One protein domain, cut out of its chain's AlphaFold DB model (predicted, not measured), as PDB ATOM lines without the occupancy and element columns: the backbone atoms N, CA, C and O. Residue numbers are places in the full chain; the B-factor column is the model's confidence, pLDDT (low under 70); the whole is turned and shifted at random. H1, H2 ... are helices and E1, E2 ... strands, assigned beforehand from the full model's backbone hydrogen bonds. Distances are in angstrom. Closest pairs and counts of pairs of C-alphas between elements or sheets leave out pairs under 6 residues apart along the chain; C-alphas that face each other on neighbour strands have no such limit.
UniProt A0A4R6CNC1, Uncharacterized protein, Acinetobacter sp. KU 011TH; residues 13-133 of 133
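AT A GLANCE: This is residues 13 to 133 of the 133 residues of an uncharacterized protein of Acinetobacter sp. KU 011TH (UniProt A0A4R6CNC1). A strongly twisted sheet of five strands curls round one helix, H3, while H2 and H4 lie far out towards opposite ends of the longest axis and the short H1 follows the first strand. The 121 printed residues hold E1 H1 E2 E3 H2 H3 E4 H4 E5 in this order, a mixed class of four named helices and five named strands. The sheet runs E2 E3 E1 E5 E4, mixed. The whole is compact, radius of gyration of the C-alphas 14.2 A, spanning 37 by 32 by 29 A.

IN THESE COORDINATES: E1, residues 13 to 18, begins at C-alpha 13 (123.436, 261.200, 324.817); H1 is 19 to 22. E2 is 38 to 42 and E3 52 to 59, 23.0 A long. H2, 68 to 78, measures 15.3 A and H3, 86 to 96, 15.4 A. E4 is 105 to 107, H4 116 to 122, and E5, 127 to 132, ends at C-alpha 132 (123.785, 257.253, 322.467).

HOW THE PARTS SIT: E1 is antiparallel to E3 (N 15 and O 55, 2.9 A) and E5 (N 14 and O 131, 2.9 A). E2 and E3 form an antiparallel hairpin (N 39 and O 58, 2.8 A). E4 and E5 are parallel (N 106 and O 127, 2.9 A); with H4 between they make a strand-helix-strand unit, its crossover right-handed. H3 is on one face of the sheet, two layers; its closest C-alphas to E4 are those of Lys 90 and Ile 105, 6.8 A. H4 only grazes the sheet with residues 120 to 122. H2 is only just not on it, with 4 pairs of C-alphas within 10 A. In H2, H3 and H4 every O i to N i+4 pair is within hydrogen-bond range; H1 is too short for one.

THE WHOLE: The C-alphas farthest apart, of His 65 and Ile 118, are 38.4 A apart. The printed part has no cut; the link H1 to E2 is long. Mean pLDDT of the printed part is 77.5, with residues 76 to 84 and 111 to 124 among those under 70.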
ATOM      1  N   ILE A  13     123.047 260.532 326.053       90.56
ATOM      2  CA  ILE A  13     123.436 261.200 324.817       90.56
ATOM      3  C   ILE A  13     124.736 261.957 325.091       90.56
ATOM      4  O   ILE A  13     124.814 262.760 326.024       90.56
ATOM      5  N   HIS A  14     125.736 261.758 324.242       90.75
ATOM      6  CA  HIS A  14     126.947 262.573 324.197       90.75
ATOM      7  C   HIS A  14     127.001 263.303 322.863       90.75
ATOM      8  O   HIS A  14     126.926 262.688 321.795       90.75
ATOM      9  N   ILE A  15     127.134 264.625 322.923       89.88
ATOM     10  CA  ILE A  15     127.331 265.460 321.743       89.88
ATOM     11  C   ILE A  15     128.573 266.334 321.867       89.88
ATOM     12  O   ILE A  15     128.943 266.763 322.960       89.88
ATOM     13  N   SER A  16     129.137 266.675 320.713       88.69
ATOM     14  CA  SER A  16     130.049 267.805 320.562       88.69
ATOM     15  C   SER A  16     129.265 268.988 319.993       88.69
ATOM     16  O   SER A  16     128.579 268.847 318.974       88.69
ATOM     17  N   ILE A  17     129.305 270.128 320.681       87.50
ATOM     18  CA  ILE A  17     128.533 271.324 320.335       87.50
ATOM     19  C   ILE A  17     129.427 272.561 320.192       87.50
ATOM     20  O   ILE A  17     130.268 272.815 321.061       87.50
ATOM     21  N   PRO A  18     129.209 273.388 319.149       86.50
ATOM     22  CA  PRO A  18     129.912 274.643 319.011       86.50
ATOM     23  C   PRO A  18     129.677 275.591 320.180       86.50
ATOM     24  O   PRO A  18     128.539 275.840 320.577       86.50
ATOM     25  N   GLU A  19     130.748 276.212 320.667       84.00
ATOM     26  CA  GLU A  19     130.669 277.119 321.815       84.00
ATOM     27  C   GLU A  19     129.746 278.323 321.565       84.00
ATOM     28  O   GLU A  19     129.072 278.796 322.477       84.00
ATOM     29  N   ILE A  20     129.626 278.760 320.307       81.81
ATOM     30  CA  ILE A  20     128.725 279.849 319.907       81.81
ATOM     31  C   ILE A  20     127.239 279.535 320.153       81.81
ATOM     32  O   ILE A  20     126.446 280.457 320.327       81.81
ATOM     33  N   LEU A  21     126.856 278.255 320.208       82.75
ATOM     34  CA  LEU A  21     125.476 277.824 320.461       82.75
ATOM     35  C   LEU A  21     125.158 277.676 321.958       82.75
ATOM     36  O   LEU A  21     124.017 277.404 322.319       82.75
ATOM     37  N   LEU A  22     126.140 277.868 322.844       83.50
ATOM     38  CA  LEU A  22     126.000 277.637 324.288       83.50
ATOM     39  C   LEU A  22     125.656 278.886 325.100       83.50
ATOM     40  O   LEU A  22     125.611 278.811 326.327       83.50
ATOM     41  N   GLY A  23     125.384 280.023 324.453       73.75
ATOM     42  CA  GLY A  23     125.150 281.306 325.132       73.75
ATOM     43  C   GLY A  23     124.032 281.294 326.186       73.75
ATOM     44  O   GLY A  23     124.022 282.142 327.074       73.75
ATOM     45  N   HIS A  24     123.120 280.321 326.120       74.75
ATOM     46  CA  HIS A  24     121.964 280.194 327.011       74.75
ATOM     47  C   HIS A  24     122.119 279.103 328.084       74.75
ATOM     48  O   HIS A  24     121.331 279.058 329.030       74.75
ATOM     49  N   ILE A  25     123.140 278.243 327.984       75.06
ATOM     50  CA  ILE A  25     123.381 277.166 328.948       75.06
ATOM     51  C   ILE A  25     124.324 277.625 330.052       75.06
ATOM     52  O   ILE A  25     125.371 278.228 329.824       75.06
ATOM     53  N   LYS A  26     123.979 277.268 331.292       69.75
ATOM     54  CA  LYS A  26     124.858 277.488 332.440       69.75
ATOM     55  C   LYS A  26     126.073 276.574 332.324       69.75
ATOM     56  O   LYS A  26     125.966 275.361 332.497       69.75
ATOM     57  N   SER A  27     127.249 277.150 332.102       68.88
ATOM     58  CA  SER A  27     128.509 276.412 332.150       68.88
ATOM     59  C   SER A  27     128.923 276.169 333.605       68.88
ATOM     60  O   SER A  27     129.658 276.960 334.202       68.88
ATOM     61  N   LYS A  28     128.445 275.079 334.203       70.88
ATOM     62  CA  LYS A  28     128.976 274.558 335.469       70.88
ATOM     63  C   LYS A  28     129.715 273.257 335.194       70.88
ATOM     64  O   LYS A  28     129.242 272.434 334.424       70.88
ATOM     65  N   LYS A  29     130.845 273.042 335.875       73.94
ATOM     66  CA  LYS A  29     131.609 271.777 335.822       73.94
ATOM     67  C   LYS A  29     130.902 270.610 336.539       73.94
ATOM     68  O   LYS A  29     131.530 269.602 336.841       73.94
ATOM     69  N   SER A  30     129.624 270.767 336.861       83.25
ATOM     70  CA  SER A  30     128.795 269.796 337.564       83.25
ATOM     71  C   SER A  30     127.583 269.461 336.712       83.25
ATOM     72  O   SER A  30     127.189 270.237 335.837       83.25
ATOM     73  N   TRP A  31     126.980 268.316 336.997       87.44
ATOM     74  CA  TRP A  31     125.678 267.991 336.445       87.44
ATOM     75  C   TRP A  31     124.617 268.975 336.933       87.44
ATOM     76  O   TRP A  31     124.749 269.579 338.002       87.44
ATOM     77  N   GLN A  32     123.612 269.175 336.094       86.50
ATOM     78  CA  GLN A  32     122.493 270.070 336.319       86.50
ATOM     79  C   GLN A  32     121.222 269.365 335.872       86.50
ATOM     80  O   GLN A  32     121.177 268.841 334.757       86.50
ATOM     81  N   ASP A  33     120.191 269.396 336.707       87.75
ATOM     82  CA  ASP A  33     118.865 268.954 336.296       87.75
ATOM     83  C   ASP A  33     118.327 269.902 335.209       87.75
ATOM     84  O   ASP A  33     118.382 271.131 335.345       87.75
ATOM     85  N   TYR A  34     117.823 269.333 334.114       85.69
ATOM     86  CA  TYR A  34     117.064 270.067 333.099       85.69
ATOM     87  C   TYR A  34     115.565 269.975 333.387       85.69
ATOM     88  O   TYR A  34     114.881 270.996 333.472       85.69
ATOM     89  N   ASP A  35     115.062 268.756 333.574       85.88
ATOM     90  CA  ASP A  35     113.687 268.487 333.983       85.88
ATOM     91  C   ASP A  35     113.637 267.316 334.985       85.88
ATOM     92  O   ASP A  35     114.630 266.986 335.625       85.88
ATOM     93  N   LYS A  36     112.462 266.702 335.180       82.81
ATOM     94  CA  LYS A  36     112.285 265.579 336.122       82.81
ATOM     95  C   LYS A  36     112.867 264.252 335.623       82.81
ATOM     96  O   LYS A  36     112.778 263.252 336.336       82.81
ATOM     97  N   GLU A  37     113.333 264.209 334.385       87.25
ATOM     98  CA  GLU A  37     113.799 263.011 333.698       87.25
ATOM     99  C   GLU A  37     115.252 263.147 333.243       87.25
ATOM    100  O   GLU A  37     115.986 262.164 333.313       87.25
ATOM    101  N   TRP A  38     115.667 264.333 332.805       89.75
ATOM    102  CA  TRP A  38     116.948 264.582 332.165       89.75
ATOM    103  C   TRP A  38     117.816 265.539 332.965       89.75
ATOM    104  O   TRP A  38     117.375 266.583 333.446       89.75
ATOM    105  N   SER A  39     119.095 265.203 333.005       90.19
ATOM    106  CA  SER A  39     120.177 266.026 333.522       90.19
ATOM    107  C   SER A  39     121.239 266.212 332.448       90.19
ATOM    108  O   SER A  39     121.389 265.370 331.562       90.19
ATOM    109  N   TYR A  40     122.005 267.297 332.527       90.31
ATOM    110  CA  TYR A  40     123.111 267.555 331.611       90.31
ATOM    111  C   TYR A  40     124.367 268.056 332.322       90.31
ATOM    112  O   TYR A  40     124.306 268.664 333.392       90.31
ATOM    113  N   ARG A  41     125.522 267.836 331.697       90.31
ATOM    114  CA  ARG A  41     126.807 268.414 332.095       90.31
ATOM    115  C   ARG A  41     127.541 268.902 330.862       90.31
ATOM    116  O   ARG A  41     127.704 268.162 329.898       90.31
ATOM    117  N   LEU A  42     128.004 270.143 330.931       89.62
ATOM    118  CA  LEU A  42     128.855 270.738 329.914       89.62
ATOM    119  C   LEU A  42     130.300 270.726 330.412       89.62
ATOM    120  O   LEU A  42     130.630 271.403 331.393       89.62
ATOM    121  N   ASP A  43     131.166 269.989 329.731       86.75
ATOM    122  CA  ASP A  43     132.579 269.918 330.090       86.75
ATOM    123  C   ASP A  43     133.299 271.235 329.766       86.75
ATOM    124  O   ASP A  43     132.852 271.995 328.900       86.75
ATOM    125  N   PRO A  44     134.381 271.586 330.488       83.88
ATOM    126  CA  PRO A  44     135.156 272.798 330.219       83.88
ATOM    127  C   PRO A  44     135.776 272.790 328.808       83.88
ATOM    128  O   PRO A  44     135.894 271.728 328.202       83.88
ATOM    129  N   PRO A  45     136.197 273.954 328.276       81.12
ATOM    130  CA  PRO A  45     136.882 274.006 326.987       81.12
ATOM    131  C   PRO A  45     138.123 273.110 326.977       81.12
ATOM    132  O   PRO A  45     138.886 273.098 327.947       81.12
ATOM    133  N   HIS A  46     138.344 272.402 325.869       76.00
ATOM    134  CA  HIS A  46     139.530 271.573 325.670       76.00
ATOM    135  C   HIS A  46     140.453 272.194 324.617       76.00
ATOM    136  O   HIS A  46     140.005 272.622 323.554       76.00
ATOM    137  N   ALA A  47     141.763 272.216 324.884       72.94
ATOM    138  CA  ALA A  47     142.741 272.893 324.027       72.94
ATOM    139  C   ALA A  47     142.816 272.328 322.596       72.94
ATOM    140  O   ALA A  47     143.137 273.065 321.667       72.94
ATOM    141  N   SER A  48     142.509 271.041 322.400       72.81
ATOM    142  CA  SER A  48     142.511 270.419 321.065       72.81
ATOM    143  C   SER A  48     141.295 270.783 320.210       72.81
ATOM    144  O   SER A  48     141.373 270.689 318.991       72.81
ATOM    145  N   HIS A  49     140.185 271.209 320.822       74.06
ATOM    146  CA  HIS A  49     138.946 271.556 320.121       74.06
ATOM    147  C   HIS A  49     138.369 272.857 320.704       74.06
ATOM    148  O   HIS A  49     137.299 272.851 321.304       74.06
ATOM    149  N   PRO A  50     139.067 273.997 320.546       73.44
ATOM    150  CA  PRO A  50     138.766 275.237 321.268       73.44
ATOM    151  C   PRO A  50     137.435 275.894 320.877       73.44
ATOM    152  O   PRO A  50     137.027 276.849 321.519       73.44
ATOM    153  N   PHE A  51     136.775 275.421 319.816       79.50
ATOM    154  CA  PHE A  51     135.481 275.939 319.357       79.50
ATOM    155  C   PHE A  51     134.317 274.988 319.640       79.50
ATOM    156  O   PHE A  51     133.183 275.292 319.275       79.50
ATOM    157  N   GLN A  52     134.596 273.839 320.252       83.81
ATOM    158  CA  GLN A  52     133.637 272.783 320.535       83.81
ATOM    159  C   GLN A  52     133.668 272.459 322.027       83.81
ATOM    160  O   GLN A  52     134.679 272.636 322.710       83.81
ATOM    161  N   ARG A  53     132.544 271.981 322.545       87.31
ATOM    162  CA  ARG A  53     132.402 271.554 323.934       87.31
ATOM    163  C   ARG A  53     131.660 270.233 323.963       87.31
ATOM    164  O   ARG A  53     130.717 270.041 323.199       87.31
ATOM    165  N   ASP A  54     132.068 269.352 324.862       88.44
ATOM    166  CA  ASP A  54     131.336 268.121 325.110       88.44
ATOM    167  C   ASP A  54     130.154 268.404 326.037       88.44
ATOM    168  O   ASP A  54     130.311 268.960 327.133       88.44
ATOM    169  N   LEU A  55     128.961 268.036 325.576       90.56
ATOM    170  CA  LEU A  55     127.742 268.050 326.367       90.56
ATOM    171  C   LEU A  55     127.260 266.615 326.544       90.56
ATOM    172  O   LEU A  55     127.012 265.887 325.579       90.56
ATOM    173  N   TYR A  56     127.087 266.250 327.804       90.94
ATOM    174  CA  TYR A  56     126.551 264.972 328.227       90.94
ATOM    175  C   TYR A  56     125.135 265.178 328.732       90.94
ATOM    176  O   TYR A  56     124.891 266.092 329.519       90.94
ATOM    177  N   ILE A  57     124.212 264.335 328.292       91.25
ATOM    178  CA  ILE A  57     122.814 264.332 328.710       91.25
ATOM    179  C   ILE A  57     122.512 262.925 329.203       91.25
ATOM    180  O   ILE A  57     122.783 261.949 328.509       91.25
ATOM    181  N   ILE A  58     121.960 262.817 330.403       90.12
ATOM    182  CA  ILE A  58     121.649 261.540 331.033       90.12
ATOM    183  C   ILE A  58     120.248 261.575 331.612       90.12
ATOM    184  O   ILE A  58     119.791 262.592 332.138       90.12
ATOM    185  N   LYS A  59     119.572 260.440 331.532       89.00
ATOM    186  CA  LYS A  59     118.301 260.221 332.188       89.00
ATOM    187  C   LYS A  59     118.548 259.923 333.661       89.00
ATOM    188  O   LYS A  59     118.995 258.836 334.016       89.00
ATOM    189  N   SER A  60     118.271 260.903 334.509       83.00
ATOM    190  CA  SER A  60     118.465 260.845 335.954       83.00
ATOM    191  C   SER A  60     117.430 261.736 336.625       83.00
ATOM    192  O   SER A  60     117.205 262.866 336.195       83.00
ATOM    193  N   LYS A  61     116.778 261.210 337.667       71.19
ATOM    194  CA  LYS A  61     115.746 261.946 338.414       71.19
ATOM    195  C   LYS A  61     116.331 262.780 339.552       71.19
ATOM    196  O   LYS A  61     115.590 263.563 340.144       71.19
ATOM    197  N   ASN A  62     117.594 262.538 339.912       72.56
ATOM    198  CA  ASN A  62     118.281 263.238 340.988       72.56
ATOM    199  C   ASN A  62     119.804 263.063 340.885       72.56
ATOM    200  O   ASN A  62     120.412 262.263 341.606       72.56
ATOM    201  N   ILE A  63     120.424 263.813 339.979       78.69
ATOM    202  CA  ILE A  63     121.837 263.621 339.642       78.69
ATOM    203  C   ILE A  63     122.793 264.002 340.785       78.69
ATOM    204  O   ILE A  63     123.922 263.521 340.826       78.69
ATOM    205  N   GLU A  64     122.349 264.822 341.745       71.75
ATOM    206  CA  GLU A  64     123.135 265.182 342.936       71.75
ATOM    207  C   GLU A  64     123.339 264.000 343.901       71.75
ATOM    208  O   GLU A  64     124.296 263.990 344.677       71.75
ATOM    209  N   HIS A  65     122.459 262.995 343.850       66.50
ATOM    210  CA  HIS A  65     122.460 261.846 344.759       66.50
ATOM    211  C   HIS A  65     122.786 260.512 344.075       66.50
ATOM    212  O   HIS A  65     122.895 259.488 344.753       66.50
ATOM    213  N   GLU A  66     122.928 260.503 342.752       70.25
ATOM    214  CA  GLU A  66     123.183 259.294 341.980       70.25
ATOM    215  C   GLU A  66     124.679 259.134 341.659       70.25
ATOM    216  O   GLU A  66     125.362 260.075 341.257       70.25
ATOM    217  N   ASP A  67     125.200 257.912 341.815       77.12
ATOM    218  CA  ASP A  67     126.547 257.581 341.346       77.12
ATOM    219  C   ASP A  67     126.529 257.423 339.822       77.12
ATOM    220  O   ASP A  67     126.105 256.409 339.264       77.12
ATOM    221  N   ILE A  68     127.008 258.462 339.154       77.81
ATOM    222  CA  ILE A  68     127.011 258.600 337.698       77.81
ATOM    223  C   ILE A  68     127.884 257.543 337.036       77.81
ATOM    224  O   ILE A  68     127.540 257.048 335.965       77.81
ATOM    225  N   LYS A  69     128.992 257.159 337.677       77.50
ATOM    226  CA  LYS A  69     129.846 256.098 337.148       77.50
ATOM    227  C   LYS A  69     129.083 254.779 337.169       77.50
ATOM    228  O   LYS A  69     129.015 254.097 336.154       77.50
ATOM    229  N   MET A  70     128.430 254.479 338.289       77.62
ATOM    230  CA  MET A  70     127.602 253.282 338.413       77.62
ATOM    231  C   MET A  70     126.411 253.295 337.438       77.62
ATOM    232  O   MET A  70     126.053 252.249 336.899       77.62
ATOM    233  N   LEU A  71     125.794 254.452 337.178       78.00
ATOM    234  CA  LEU A  71     124.745 254.603 336.164       78.00
ATOM    235  C   LEU A  71     125.255 254.271 334.760       78.00
ATOM    236  O   LEU A  71     124.656 253.429 334.094       78.00
ATOM    237  N   LEU A  72     126.359 254.890 334.336       76.06
ATOM    238  CA  LEU A  72     126.946 254.669 333.013       76.06
ATOM    239  C   LEU A  72     127.415 253.220 332.838       76.06
ATOM    240  O   LEU A  72     127.108 252.608 331.817       76.06
ATOM    241  N   ASP A  73     128.064 252.639 333.851       76.38
ATOM    242  CA  ASP A  73     128.491 251.235 333.836       76.38
ATOM    243  C   ASP A  73     127.277 250.297 333.681       76.38
ATOM    244  O   ASP A  73     127.278 249.384 332.852       76.38
ATOM    245  N   ASN A  74     126.188 250.553 334.415       74.31
ATOM    246  CA  ASN A  74     124.952 249.776 334.299       74.31
ATOM    247  C   ASN A  74     124.255 249.945 332.940       74.31
ATOM    248  O   ASN A  74     123.639 248.994 332.449       74.31
ATOM    249  N   MET A  75     124.314 251.139 332.345       74.06
ATOM    250  CA  MET A  75     123.766 251.408 331.015       74.06
ATOM    251  C   MET A  75     124.571 250.676 329.938       74.06
ATOM    252  O   MET A  75     123.977 249.989 329.109       74.06
ATOM    253  N   ALA A  76     125.905 250.733 330.000       66.69
ATOM    254  CA  ALA A  76     126.801 250.054 329.064       66.69
ATOM    255  C   ALA A  76     126.631 248.524 329.086       66.69
ATOM    256  O   ALA A  76     126.657 247.880 328.041       66.69
ATOM    257  N   VAL A  77     126.396 247.932 330.265       63.38
ATOM    258  CA  VAL A  77     126.152 246.483 330.403       63.38
ATOM    259  C   VAL A  77     124.791 246.067 329.828       63.38
ATOM    260  O   VAL A  77     124.650 244.949 329.328       63.38
ATOM    261  N   LYS A  78     123.776 246.939 329.894       60.66
ATOM    262  CA  LYS A  78     122.408 246.635 329.433       60.66
ATOM    263  C   LYS A  78     122.183 246.927 327.951       60.66
ATOM    264  O   LYS A  78     121.395 246.227 327.320       60.66
ATOM    265  N   ASN A  79     122.867 247.922 327.401       57.16
ATOM    266  CA  ASN A  79     122.674 248.389 326.035       57.16
ATOM    267  C   ASN A  79     123.811 247.908 325.132       57.16
ATOM    268  O   ASN A  79     124.725 248.647 324.774       57.16
ATOM    269  N   ASN A  80     123.726 246.646 324.716       49.81
ATOM    270  CA  ASN A  80     124.517 246.146 323.596       49.81
ATOM    271  C   ASN A  80     123.986 246.778 322.291       49.81
ATOM    272  O   ASN A  80     123.129 246.209 321.627       49.81
ATOM    273  N   LYS A  81     124.475 247.983 321.964       55.12
ATOM    274  CA  LYS A  81     124.370 248.674 320.661       55.12
ATOM    275  C   LYS A  81     122.982 248.687 319.991       55.12
ATOM    276  O   LYS A  81     122.859 248.288 318.835       55.12
ATOM    277  N   ASN A  82     121.962 249.245 320.643       54.88
ATOM    278  CA  ASN A  82     120.757 249.671 319.921       54.88
ATOM    279  C   ASN A  82     120.882 251.155 319.553       54.88
ATOM    280  O   ASN A  82     120.438 252.028 320.293       54.88
ATOM    281  N   SER A  83     121.428 251.443 318.369       58.31
ATOM    282  CA  SER A  83     121.431 252.772 317.729       58.31
ATOM    283  C   SER A  83     120.030 253.249 317.288       58.31
ATOM    284  O   SER A  83     119.888 254.166 316.481       58.31
ATOM    285  N   GLU A  84     118.964 252.646 317.815       63.09
ATOM    286  CA  GLU A  84     117.598 252.723 317.286       63.09
ATOM    287  C   GLU A  84     116.840 254.011 317.662       63.09
ATOM    288  O   GLU A  84     115.657 254.131 317.349       63.09
ATOM    289  N   ASN A  85     117.473 254.991 318.321       78.50
ATOM    290  CA  ASN A  85     116.768 256.185 318.814       78.50
ATOM    291  C   ASN A  85     117.476 257.524 318.537       78.50
ATOM    292  O   ASN A  85     117.451 258.446 319.354       78.50
ATOM    293  N   ILE A  86     118.093 257.650 317.358       85.19
ATOM    294  CA  ILE A  86     118.743 258.894 316.907       85.19
ATOM    295  C   ILE A  86     117.749 260.064 316.863       85.19
ATOM    296  O   ILE A  86     118.083 261.170 317.286       85.19
ATOM    297  N   ASP A  87     116.526 259.842 316.375       86.94
ATOM    298  CA  ASP A  87     115.526 260.912 316.280       86.94
ATOM    299  C   ASP A  87     115.061 261.383 317.663       86.94
ATOM    300  O   ASP A  87     114.955 262.587 317.896       86.94
ATOM    301  N   GLY A  88     114.882 260.464 318.621       87.44
ATOM    302  CA  GLY A  88     114.598 260.831 320.010       87.44
ATOM    303  C   GLY A  88     115.745 261.615 320.646       87.44
ATOM    304  O   GLY A  88     115.496 262.611 321.328       87.44
ATOM    305  N   ALA A  89     116.996 261.233 320.363       88.44
ATOM    306  CA  ALA A  89     118.165 261.973 320.830       88.44
ATOM    307  C   ALA A  89     118.186 263.400 320.278       88.44
ATOM    308  O   ALA A  89     118.348 264.352 321.041       88.44
ATOM    309  N   LYS A  90     117.941 263.574 318.974       89.94
ATOM    310  CA  LYS A  90     117.873 264.897 318.336       89.94
ATOM    311  C   LYS A  90     116.814 265.795 318.970       89.94
ATOM    312  O   LYS A  90     117.081 266.973 319.194       89.94
ATOM    313  N   GLU A  91     115.642 265.255 319.284       89.38
ATOM    314  CA  GLU A  91     114.571 266.025 319.923       89.38
ATOM    315  C   GLU A  91     114.925 266.450 321.355       89.38
ATOM    316  O   GLU A  91     114.639 267.583 321.746       89.38
ATOM    317  N   ILE A  92     115.596 265.595 322.132       89.50
ATOM    318  CA  ILE A  92     116.076 265.960 323.475       89.50
ATOM    319  C   ILE A  92     117.175 267.021 323.390       89.50
ATOM    320  O   ILE A  92     117.110 268.017 324.110       89.50
ATOM    321  N   ILE A  93     118.145 266.846 322.486       89.88
ATOM    322  CA  ILE A  93     119.235 267.805 322.256       89.88
ATOM    323  C   ILE A  93     118.660 269.190 321.954       89.88
ATOM    324  O   ILE A  93     119.032 270.163 322.606       89.88
ATOM    325  N   LYS A  94     117.714 269.285 321.011       89.25
ATOM    326  CA  LYS A  94     117.069 270.559 320.660       89.25
ATOM    327  C   LYS A  94     116.358 271.202 321.847       89.25
ATOM    328  O   LYS A  94     116.481 272.408 322.021       89.25
ATOM    329  N   LYS A  95     115.644 270.413 322.659       88.50
ATOM    330  CA  LYS A  95     114.935 270.908 323.850       88.50
ATOM    331  C   LYS A  95     115.894 271.469 324.897       88.50
ATOM    332  O   LYS A  95     115.705 272.593 325.340       88.50
ATOM    333  N   ILE A  96     116.927 270.710 325.268       86.00
ATOM    334  CA  ILE A  96     117.886 271.111 326.314       86.00
ATOM    335  C   ILE A  96     118.659 272.365 325.916       86.00
ATOM    336  O   ILE A  96     118.938 273.224 326.750       86.00
ATOM    337  N   LEU A  97     119.011 272.462 324.640       85.19
ATOM    338  CA  LEU A  97     119.796 273.562 324.103       85.19
ATOM    339  C   LEU A  97     118.937 274.751 323.630       85.19
ATOM    340  O   LEU A  97     119.501 275.713 323.118       85.19
ATOM    341  N   ASP A  98     117.607 274.674 323.770       82.56
ATOM    342  CA  ASP A  98     116.634 275.650 323.248       82.56
ATOM    343  C   ASP A  98     116.915 276.048 321.782       82.56
ATOM    344  O   ASP A  98     116.927 277.215 321.388       82.56
ATOM    345  N   LEU A  99     117.237 275.049 320.954       74.19
ATOM    346  CA  LEU A  99     117.651 275.281 319.573       74.19
ATOM    347  C   LEU A  99     116.446 275.408 318.657       74.19
ATOM    348  O   LEU A  99     115.503 274.617 318.703       74.19
ATOM    349  N   SER A 100     116.553 276.332 317.704       67.19
ATOM    350  CA  SER A 100     115.650 276.344 316.557       67.19
ATOM    351  C   SER A 100     115.736 275.022 315.779       67.19
ATOM    352  O   SER A 100     116.805 274.416 315.662       67.19
ATOM    353  N   ASN A 101     114.628 274.620 315.153       65.44
ATOM    354  CA  ASN A 101     114.547 273.401 314.335       65.44
ATOM    355  C   ASN A 101     115.530 273.350 313.149       65.44
ATOM    356  O   ASN A 101     115.673 272.298 312.530       65.44
ATOM    357  N   ASN A 102     116.203 274.459 312.837       69.50
ATOM    358  CA  ASN A 102     117.065 274.601 311.668       69.50
ATOM    359  C   ASN A 102     118.536 274.255 311.940       69.50
ATOM    360  O   ASN A 102     119.332 274.266 311.002       69.50
ATOM    361  N   ILE A 103     118.920 273.974 313.191       77.50
ATOM    362  CA  ILE A 103     120.308 273.628 313.517       77.50
ATOM    363  C   ILE A 103     120.537 272.141 313.211       77.50
ATOM    364  O   ILE A 103     119.884 271.284 313.817       77.50
ATOM    365  N   PRO A 104     121.439 271.805 312.268       80.81
ATOM    366  CA  PRO A 104     121.689 270.422 311.902       80.81
ATOM    367  C   PRO A 104     122.422 269.689 313.031       80.81
ATOM    368  O   PRO A 104     123.436 270.161 313.551       80.81
ATOM    369  N   ILE A 105     121.909 268.503 313.369       87.56
ATOM    370  CA  ILE A 105     122.567 267.533 314.248       87.56
ATOM    371  C   ILE A 105     123.030 266.372 313.370       87.56
ATOM    372  O   ILE A 105     122.212 265.598 312.856       87.56
ATOM    373  N   GLU A 106     124.337 266.279 313.172       87.00
ATOM    374  CA  GLU A 106     124.965 265.232 312.375       87.00
ATOM    375  C   GLU A 106     125.124 263.950 313.197       87.00
ATOM    376  O   GLU A 106     125.435 263.990 314.386       87.00
ATOM    377  N   ASN A 107     124.928 262.801 312.551       86.50
ATOM    378  CA  ASN A 107     125.148 261.497 313.169       86.50
ATOM    379  C   ASN A 107     126.625 261.103 313.040       86.50
ATOM    380  O   ASN A 107     127.090 260.876 311.926       86.50
ATOM    381  N   TRP A 108     127.328 261.016 314.168       84.31
ATOM    382  CA  TRP A 108     128.743 260.648 314.249       84.31
ATOM    383  C   TRP A 108     128.967 259.340 315.031       84.31
ATOM    384  O   TRP A 108     130.104 259.011 315.353       84.31
ATOM    385  N   LEU A 109     127.908 258.557 315.281       81.88
ATOM    386  CA  LEU A 109     127.960 257.323 316.083       81.88
ATOM    387  C   LEU A 109     128.901 256.245 315.515       81.88
ATOM    388  O   LEU A 109     129.416 255.413 316.257       81.88
ATOM    389  N   GLU A 110     129.112 256.239 314.197       74.31
ATOM    390  CA  GLU A 110     129.986 255.283 313.500       74.31
ATOM    391  C   GLU A 110     131.290 255.927 313.001       74.31
ATOM    392  O   GLU A 110     132.017 255.318 312.211       74.31
ATOM    393  N   ASP A 111     131.596 257.163 313.416       67.25
ATOM    394  CA  ASP A 111     132.780 257.843 312.908       67.25
ATOM    395  C   ASP A 111     134.068 257.177 313.409       67.25
ATOM    396  O   ASP A 111     134.348 257.070 314.604       67.25
ATOM    397  N   THR A 112     134.877 256.723 312.456       55.50
ATOM    398  CA  THR A 112     136.202 256.169 312.733       55.50
ATOM    399  C   THR A 112     137.178 257.342 312.764       55.50
ATOM    400  O   THR A 112     137.239 258.109 311.807       55.50
ATOM    401  N   GLY A 113     137.924 257.508 313.864       55.22
ATOM    402  CA  GLY A 113     138.641 258.735 314.274       55.22
ATOM    403  C   GLY A 113     139.530 259.495 313.266       55.22
ATOM    404  O   GLY A 113     140.041 260.559 313.609       55.22
ATOM    405  N   ASN A 114     139.691 259.025 312.027       55.94
ATOM    406  CA  ASN A 114     140.358 259.730 310.931       55.94
ATOM    407  C   ASN A 114     139.555 260.914 310.359       55.94
ATOM    408  O   ASN A 114     140.167 261.857 309.859       55.94
ATOM    409  N   ARG A 115     138.216 260.913 310.434       55.06
ATOM    410  CA  ARG A 115     137.383 262.067 310.026       55.06
ATOM    411  C   ARG A 115     137.296 263.140 311.129       55.06
ATOM    412  O   ARG A 115     137.170 264.331 310.854       55.06
ATOM    413  N   SER A 116     137.451 262.701 312.380       56.72
ATOM    414  CA  SER A 116     137.094 263.403 313.617       56.72
ATOM    415  C   SER A 116     137.915 264.643 313.961       56.72
ATOM    416  O   SER A 116     137.339 265.659 314.340       56.72
ATOM    417  N   ILE A 117     139.241 264.631 313.808       57.19
ATOM    418  CA  ILE A 117     140.071 265.717 314.364       57.19
ATOM    419  C   ILE A 117     139.988 266.987 313.503       57.19
ATOM    420  O   ILE A 117     139.717 268.069 314.010       57.19
ATOM    421  N   ILE A 118     140.153 266.878 312.182       57.38
ATOM    422  CA  ILE A 118     140.167 268.061 311.305       57.38
ATOM    423  C   ILE A 118     138.762 268.668 311.179       57.38
ATOM    424  O   ILE A 118     138.598 269.881 311.307       57.38
ATOM    425  N   GLU A 119     137.723 267.847 310.999       61.12
ATOM    426  CA  GLU A 119     136.347 268.348 310.914       61.12
ATOM    427  C   GLU A 119     135.816 268.848 312.275       61.12
ATOM    428  O   GLU A 119     134.949 269.720 312.303       61.12
ATOM    429  N   SER A 120     136.288 268.346 313.428       56.31
ATOM    430  CA  SER A 120     135.926 268.918 314.747       56.31
ATOM    431  C   SER A 120     136.621 270.245 315.034       56.31
ATOM    432  O   SER A 120     136.022 271.115 315.663       56.31
ATOM    433  N   MET A 121     137.837 270.444 314.522       57.31
ATOM    434  CA  MET A 121     138.552 271.717 314.637       57.31
ATOM    435  C   MET A 121     137.958 272.823 313.750       57.31
ATOM    436  O   MET A 121     138.067 274.002 314.099       57.31
ATOM    437  N   ILE A 122     137.352 272.472 312.610       57.59
ATOM    438  CA  ILE A 122     136.938 273.441 311.579       57.59
ATOM    439  C   ILE A 122     135.434 273.745 311.612       57.59
ATOM    440  O   ILE A 122     135.043 274.884 311.342       57.59
ATOM    441  N   ASP A 123     134.577 272.776 311.943       63.84
ATOM    442  CA  ASP A 123     133.130 272.942 311.771       63.84
ATOM    443  C   ASP A 123     132.488 273.637 312.982       63.84
ATOM    444  O   ASP A 123     132.034 273.009 313.934       63.84
ATOM    445  N   LYS A 124     132.493 274.973 312.971       65.69
ATOM    446  CA  LYS A 124     132.015 275.835 314.072       65.69
ATOM    447  C   LYS A 124     130.491 275.942 314.182       65.69
ATOM    448  O   LYS A 124     130.007 276.657 315.052       65.69
ATOM    449  N   ASN A 125     129.736 275.292 313.299       71.00
ATOM    450  CA  ASN A 125     128.306 275.576 313.138       71.00
ATOM    451  C   ASN A 125     127.399 274.353 313.289       71.00
ATOM    452  O   ASN A 125     126.186 274.481 313.124       71.00
ATOM    453  N   LYS A 126     127.951 273.171 313.578       79.94
ATOM    454  CA  LYS A 126     127.178 271.927 313.606       79.94
ATOM    455  C   LYS A 126     127.350 271.166 314.900       79.94
ATOM    456  O   LYS A 126     128.448 271.103 315.444       79.94
ATOM    457  N   ILE A 127     126.257 270.555 315.341       87.81
ATOM    458  CA  ILE A 127     126.226 269.667 316.499       87.81
ATOM    459  C   ILE A 127     126.488 268.246 316.019       87.81
ATOM    460  O   ILE A 127     125.897 267.804 315.031       87.81
ATOM    461  N   LYS A 128     127.349 267.525 316.729       88.06
ATOM    462  CA  LYS A 128     127.764 266.166 316.376       88.06
ATOM    463  C   LYS A 128     127.286 265.199 317.444       88.06
ATOM    464  O   LYS A 128     127.638 265.361 318.608       88.06
ATOM    465  N   LEU A 129     126.486 264.213 317.052       88.69
ATOM    466  CA  LEU A 129     126.028 263.140 317.929       88.69
ATOM    467  C   LEU A 129     127.113 262.068 318.034       88.69
ATOM    468  O   LEU A 129     127.289 261.303 317.089       88.69
ATOM    469  N   ILE A 130     127.833 262.045 319.154       86.06
ATOM    470  CA  ILE A 130     129.017 261.200 319.356       86.06
ATOM    471  C   ILE A 130     128.633 259.824 319.892       86.06
ATOM    472  O   ILE A 130     129.156 258.823 319.414       86.06
ATOM    473  N   ASP A 131     127.708 259.771 320.852       85.50
ATOM    474  CA  ASP A 131     127.276 258.512 321.460       85.50
ATOM    475  C   ASP A 131     125.818 258.580 321.936       85.50
ATOM    476  O   ASP A 131     125.337 259.648 322.336       85.50
ATOM    477  N   ILE A 132     125.124 257.442 321.896       86.12
ATOM    478  CA  ILE A 132     123.785 257.253 322.467       86.12
ATOM    479  C   ILE A 132     123.662 255.872 323.098       86.12
ATOM    480  O   ILE A 132     124.137 254.876 322.551       86.12
ATOM    481  N   ILE A 133     122.972 255.818 324.235       80.88
ATOM    482  CA  ILE A 133     122.747 254.595 325.011       80.88
ATOM    483  C   ILE A 133     121.285 254.538 325.430       80.88
ATOM    484  O   ILE A 133     120.795 255.547 325.977       80.88
TER     485      ILE A 133